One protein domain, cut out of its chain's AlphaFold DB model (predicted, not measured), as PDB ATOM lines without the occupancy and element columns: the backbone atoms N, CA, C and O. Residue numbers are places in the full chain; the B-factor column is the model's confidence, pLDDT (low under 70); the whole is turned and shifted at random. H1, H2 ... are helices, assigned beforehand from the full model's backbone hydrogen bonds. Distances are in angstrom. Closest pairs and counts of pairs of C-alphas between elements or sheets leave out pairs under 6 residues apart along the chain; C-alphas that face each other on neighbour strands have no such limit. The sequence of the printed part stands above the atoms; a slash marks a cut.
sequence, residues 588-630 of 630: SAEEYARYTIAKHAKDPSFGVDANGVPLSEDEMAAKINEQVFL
ATOM      1  N   SER A 588     -55.065   9.573 -16.124       90.50
ATOM      2  CA  SER A 588     -55.120   8.320 -16.881       90.50
ATOM      3  C   SER A 588     -54.057   7.319 -16.411       90.50
ATOM      4  O   SER A 588     -53.055   7.685 -15.790       90.50
ATOM      5  N   ALA A 589     -54.248   6.041 -16.757       78.75
ATOM      6  CA  ALA A 589     -53.235   5.003 -16.558       78.75
ATOM      7  C   ALA A 589     -51.941   5.288 -17.349       78.75
ATOM      8  O   ALA A 589     -50.852   4.948 -16.896       78.75
ATOM      9  N   GLU A 590     -52.046   5.968 -18.494       82.88
ATOM     10  CA  GLU A 590     -50.896   6.382 -19.300       82.88
ATOM     11  C   GLU A 590     -50.068   7.472 -18.600       82.88
ATOM     12  O   GLU A 590     -48.839   7.412 -18.595       82.88
ATOM     13  N   GLU A 591     -50.714   8.444 -17.948       85.62
ATOM     14  CA  GLU A 591     -50.024   9.474 -17.161       85.62
ATOM     15  C   GLU A 591     -49.277   8.849 -15.971       85.62
ATOM     16  O   GLU A 591     -48.131   9.208 -15.692       85.62
ATOM     17  N   TYR A 592     -49.881   7.843 -15.328       88.81
ATOM     18  CA  TYR A 592     -49.248   7.050 -14.272       88.81
ATOM     19  C   TYR A 592     -48.068   6.202 -14.783       88.81
ATOM     20  O   TYR A 592     -47.017   6.156 -14.134       88.81
ATOM     21  N   ALA A 593     -48.190   5.573 -15.957       82.50
ATOM     22  CA  ALA A 593     -47.105   4.822 -16.589       82.50
ATOM     23  C   ALA A 593     -45.928   5.744 -16.954       82.50
ATOM     24  O   ALA A 593     -44.796   5.494 -16.540       82.50
ATOM     25  N   ARG A 594     -46.202   6.874 -17.625       85.81
ATOM     26  CA  ARG A 594     -45.211   7.916 -17.951       85.81
ATOM     27  C   ARG A 594     -44.522   8.460 -16.697       85.81
ATOM     28  O   ARG A 594     -43.301   8.595 -16.690       85.81
ATOM     29  N   TYR A 595     -45.272   8.727 -15.622       91.69
ATOM     30  CA  TYR A 595     -44.707   9.136 -14.331       91.69
ATOM     31  C   TYR A 595     -43.799   8.059 -13.728       91.69
ATOM     32  O   TYR A 595     -42.714   8.375 -13.248       91.69
ATOM     33  N   THR A 596     -44.217   6.793 -13.768       85.81
ATOM     34  CA  THR A 596     -43.456   5.671 -13.203       85.81
ATOM     35  C   THR A 596     -42.148   5.457 -13.962       85.81
ATOM     36  O   THR A 596     -41.092   5.393 -13.331       85.81
ATOM     37  N   ILE A 597     -42.190   5.473 -15.298       85.06
ATOM     38  CA  ILE A 597     -41.002   5.434 -16.161       85.06
ATOM     39  C   ILE A 597     -40.091   6.634 -15.864       85.06
ATOM     40  O   ILE A 597     -38.923   6.443 -15.549       85.06
ATOM     41  N   ALA A 598     -40.603   7.870 -15.860       86.94
ATOM     42  CA  ALA A 598     -39.788   9.069 -15.617       86.94
ATOM     43  C   ALA A 598     -39.197   9.148 -14.192       86.94
ATOM     44  O   ALA A 598     -38.120   9.715 -13.989       86.94
ATOM     45  N   LYS A 599     -39.888   8.580 -13.196       91.12
ATOM     46  CA  LYS A 599     -39.420   8.458 -11.808       91.12
ATOM     47  C   LYS A 599     -38.257   7.474 -11.691       91.12
ATOM     48  O   LYS A 599     -37.319   7.751 -10.947       91.12
ATOM     49  N   HIS A 600     -38.327   6.349 -12.400       86.88
ATOM     50  CA  HIS A 600     -37.339   5.275 -12.309       86.88
ATOM     51  C   HIS A 600     -36.245   5.328 -13.383       86.88
ATOM     52  O   HIS A 600     -35.185   4.768 -13.164       86.88
ATOM     53  N   ALA A 601     -36.386   6.122 -14.448       82.56
ATOM     54  CA  ALA A 601     -35.322   6.411 -15.425       82.56
ATOM     55  C   ALA A 601     -34.098   7.167 -14.845       82.56
ATOM     56  O   ALA A 601     -33.169   7.511 -15.573       82.56
ATOM     57  N   LYS A 602     -34.098   7.455 -13.535       82.56
ATOM     58  CA  LYS A 602     -32.936   7.937 -12.767       82.56
ATOM     59  C   LYS A 602     -32.176   6.820 -12.046       82.56
ATOM     60  O   LYS A 602     -31.121   7.089 -11.479       82.56
ATOM     61  N   ASP A 603     -32.719   5.608 -12.033       89.62
ATOM     62  CA  ASP A 603     -32.103   4.402 -11.497       89.62
ATOM     63  C   ASP A 603     -31.477   3.621 -12.669       89.62
ATOM     64  O   ASP A 603     -32.217   3.152 -13.538       89.62
ATOM     65  N   PRO A 604     -30.140   3.464 -12.733       83.00
ATOM     66  CA  PRO A 604     -29.482   2.726 -13.813       83.00
ATOM     67  C   PRO A 604     -29.871   1.241 -13.912       83.00
ATOM     68  O   PRO A 604     -29.536   0.609 -14.908       83.00
ATOM     69  N   SER A 605     -30.549   0.674 -12.904       91.12
ATOM     70  CA  SER A 605     -31.076  -0.701 -12.917       91.12
ATOM     71  C   SER A 605     -32.505  -0.817 -13.481       91.12
ATOM     72  O   SER A 605     -33.046  -1.921 -13.652       91.12
ATOM     73  N   PHE A 606     -33.153   0.313 -13.785       91.19
ATOM     74  CA  PHE A 606     -34.469   0.328 -14.412       91.19
ATOM     75  C   PHE A 606     -34.345   0.187 -15.934       91.19
ATOM     76  O   PHE A 606     -33.566   0.887 -16.573       91.19
ATOM     77  N   GLY A 607     -35.108  -0.738 -16.520       91.38
ATOM     78  CA  GLY A 607     -34.977  -1.095 -17.936       91.38
ATOM     79  C   GLY A 607     -33.815  -2.044 -18.268       91.38
ATOM     80  O   GLY A 607     -33.638  -2.351 -19.440       91.38
ATOM     81  N   VAL A 608     -33.065  -2.551 -17.279       95.31
ATOM     82  CA  VAL A 608     -32.071  -3.634 -17.452       95.31
ATOM     83  C   VAL A 608     -32.347  -4.828 -16.527       95.31
ATOM     84  O   VAL A 608     -33.065  -4.712 -15.523       95.31
ATOM     85  N   ASP A 609     -31.804  -5.987 -16.890       94.75
ATOM     86  CA  ASP A 609     -31.823  -7.219 -16.102       94.75
ATOM     87  C   ASP A 609     -30.679  -7.269 -15.059       94.75
ATOM     88  O   ASP A 609     -29.951  -6.296 -14.852       94.75
ATOM     89  N   ALA A 610     -30.511  -8.411 -14.381       93.06
ATOM     90  CA  ALA A 610     -29.441  -8.611 -13.396       93.06
ATOM     91  C   ALA A 610     -28.021  -8.683 -14.004       93.06
ATOM     92  O   ALA A 610     -27.042  -8.581 -13.267       93.06
ATOM     93  N   ASN A 611     -27.905  -8.847 -15.325       95.19
ATOM     94  CA  ASN A 611     -26.651  -8.921 -16.076       95.19
ATOM     95  C   ASN A 611     -26.307  -7.589 -16.781       95.19
ATOM     96  O   ASN A 611     -25.248  -7.480 -17.398       95.19
ATOM     97  N   GLY A 612     -27.181  -6.577 -16.698       94.69
ATOM     98  CA  GLY A 612     -27.038  -5.291 -17.391       94.69
ATOM     99  C   GLY A 612     -27.536  -5.289 -18.842       94.69
ATOM    100  O   GLY A 612     -27.277  -4.333 -19.573       94.69
ATOM    101  N   VAL A 613     -28.245  -6.335 -19.274       95.69
ATOM    102  CA  VAL A 613     -28.883  -6.421 -20.595       95.69
ATOM    103  C   VAL A 613     -30.174  -5.591 -20.583       95.69
ATOM    104  O   VAL A 613     -30.949  -5.714 -19.631       95.69
ATOM    105  N   PRO A 614     -30.447  -4.749 -21.601       94.62
ATOM    106  CA  PRO A 614     -31.718  -4.038 -21.711       94.62
ATOM    107  C   PRO A 614     -32.909  -5.002 -21.776       94.62
ATOM    108  O   PRO A 614     -32.905  -5.938 -22.573       94.62
ATOM    109  N   LEU A 615     -33.927  -4.744 -20.959       94.75
ATOM    110  CA  LEU A 615     -35.184  -5.490 -20.958       94.75
ATOM    111  C   LEU A 615     -36.006  -5.167 -22.207       94.75
ATOM    112  O   LEU A 615     -36.039  -4.018 -22.660       94.75
ATOM    113  N   SER A 616     -36.726  -6.165 -22.716       95.38
ATOM    114  CA  SER A 616     -37.775  -5.959 -23.717       95.38
ATOM    115  C   SER A 616     -38.935  -5.118 -23.162       95.38
ATOM    116  O   SER A 616     -39.079  -4.934 -21.951       95.38
ATOM    117  N   GLU A 617     -39.784  -4.597 -24.051       87.62
ATOM    118  CA  GLU A 617     -40.944  -3.781 -23.667       87.62
ATOM    119  C   GLU A 617     -41.925  -4.563 -22.769       87.62
ATOM    120  O   GLU A 617     -42.361  -4.039 -21.741       87.62
ATOM    121  N   ASP A 618     -42.164  -5.843 -23.072       91.38
ATOM    122  CA  ASP A 618     -42.999  -6.744 -22.266       91.38
ATOM    123  C   ASP A 618     -42.406  -7.013 -20.872       91.38
ATOM    124  O   ASP A 618     -43.115  -6.950 -19.865       91.38
ATOM    125  N   GLU A 619     -41.095  -7.262 -20.776       94.31
ATOM    126  CA  GLU A 619     -40.407  -7.440 -19.489       94.31
ATOM    127  C   GLU A 619     -40.398  -6.147 -18.665       94.31
ATOM    128  O   GLU A 619     -40.542  -6.180 -17.441       94.31
ATOM    129  N   MET A 620     -40.265  -4.991 -19.320       93.50
ATOM    130  CA  MET A 620     -40.326  -3.688 -18.664       93.50
ATOM    131  C   MET A 620     -41.740  -3.399 -18.143       93.50
ATOM    132  O   MET A 620     -41.891  -2.952 -17.004       93.50
ATOM    133  N   ALA A 621     -42.779  -3.730 -18.916       87.56
ATOM    134  CA  ALA A 621     -44.172  -3.662 -18.486       87.56
ATOM    135  C   ALA A 621     -44.467  -4.635 -17.328       87.56
ATOM    136  O   ALA A 621     -45.128  -4.255 -16.358       87.56
ATOM    137  N   ALA A 622     -43.930  -5.858 -17.362       91.44
ATOM    138  CA  ALA A 622     -44.038  -6.823 -16.268       91.44
ATOM    139  C   ALA A 622     -43.354  -6.319 -14.981       91.44
ATOM    140  O   ALA A 622     -43.978  -6.323 -13.918       91.44
ATOM    141  N   LYS A 623     -42.122  -5.798 -15.080       88.50
ATOM    142  CA  LYS A 623     -41.346  -5.220 -13.962       88.50
ATOM    143  C   LYS A 623     -42.008  -3.959 -13.386       88.50
ATOM    144  O   LYS A 623     -41.915  -3.711 -12.185       88.50
ATOM    145  N   ILE A 624     -42.716  -3.176 -14.210       86.88
ATOM    146  CA  ILE A 624     -43.584  -2.079 -13.749       86.88
ATOM    147  C   ILE A 624     -44.784  -2.638 -12.978       86.88
ATOM    148  O   ILE A 624     -45.009  -2.221 -11.846       86.88
ATOM    149  N   ASN A 625     -45.526  -3.592 -13.548       85.06
ATOM    150  CA  ASN A 625     -46.708  -4.174 -12.907       85.06
ATOM    151  C   ASN A 625     -46.373  -4.820 -11.551       85.06
ATOM    152  O   ASN A 625     -47.089  -4.590 -10.579       85.06
ATOM    153  N   GLU A 626     -45.260  -5.550 -11.440       86.81
ATOM    154  CA  GLU A 626     -44.790  -6.117 -10.169       86.81
ATOM    155  C   GLU A 626     -44.584  -5.030  -9.095       86.81
ATOM    156  O   GLU A 626     -45.060  -5.174  -7.970       86.81
ATOM    157  N   GLN A 627     -43.985  -3.887  -9.453       80.81
ATOM    158  CA  GLN A 627     -43.819  -2.741  -8.545       80.81
ATOM    159  C   GLN A 627     -45.124  -1.995  -8.209       80.81
ATOM    160  O   GLN A 627     -45.126  -1.180  -7.287       80.81
ATOM    161  N   VAL A 628     -46.220  -2.240  -8.934       76.31
ATOM    162  CA  VAL A 628     -47.556  -1.677  -8.648       76.31
ATOM    163  C   VAL A 628     -48.345  -2.564  -7.671       76.31
ATOM    164  O   VAL A 628     -49.251  -2.074  -6.993       76.31
ATOM    165  N   PHE A 629     -47.992  -3.849  -7.548       68.06
ATOM    166  CA  PHE A 629     -48.651  -4.804  -6.646       68.06
ATOM    167  C   PHE A 629     -47.991  -4.951  -5.255       68.06
ATOM    168  O   PHE A 629     -48.523  -5.697  -4.427       68.06
ATOM    169  N   LEU A 630     -46.892  -4.232  -4.981       52.47
ATOM    170  CA  LEU A 630     -46.115  -4.251  -3.725       52.47
ATOM    171  C   LEU A 630     -46.355  -3.015  -2.829       52.47
ATOM    172  O   LEU A 630     -46.613  -3.227  -1.619       52.47
TER     173      LEU A 630
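Overview. This is residues 588 to 630 of the 630 residues of an uncharacterized protein of Thelohanellus kitauei (UniProt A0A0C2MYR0). Two equally long helices, H1 and H2, cross as a loose X, one over the other with few contacts between them, and a long loop, residues 601 to 616, swings out to one end and folds back to join them. The printed part has 43 residues with two named helices, H1 then H2, and no named strand; its class is all helix. It is compact, with a radius of gyration of the C-alphas of 10.4 A, yet elongated, spanning 33 by 19 by 19 A.

Along the chain. H1, residues 589 to 600, begins at C-alpha 589 (-53.235, 5.003, -16.558) and is 16.5 A long. H2, residues 617 to 628, is also 16.5 A long and ends at C-alpha 628 (-47.556, -1.677, -8.648).

Arrangement. H1 and H2 are close but not clearly touching; their closest C-alphas, those of Thr 596 and Ile 624, are 7.8 A apart. Their lines are about perpendicular, at 89 degrees. In H1 and H2 every O i to N i+4 pair is within hydrogen-bond range.

Size, cuts and confidence. The C-alphas of Ser 588 and Asn 611, the two farthest apart, are 33.3 A apart. The link from H1 to H2 is long, with 16 residues. The printed part has no cut. Mean pLDDT of the printed part is 87.4; residues 629 to 630 are under 70.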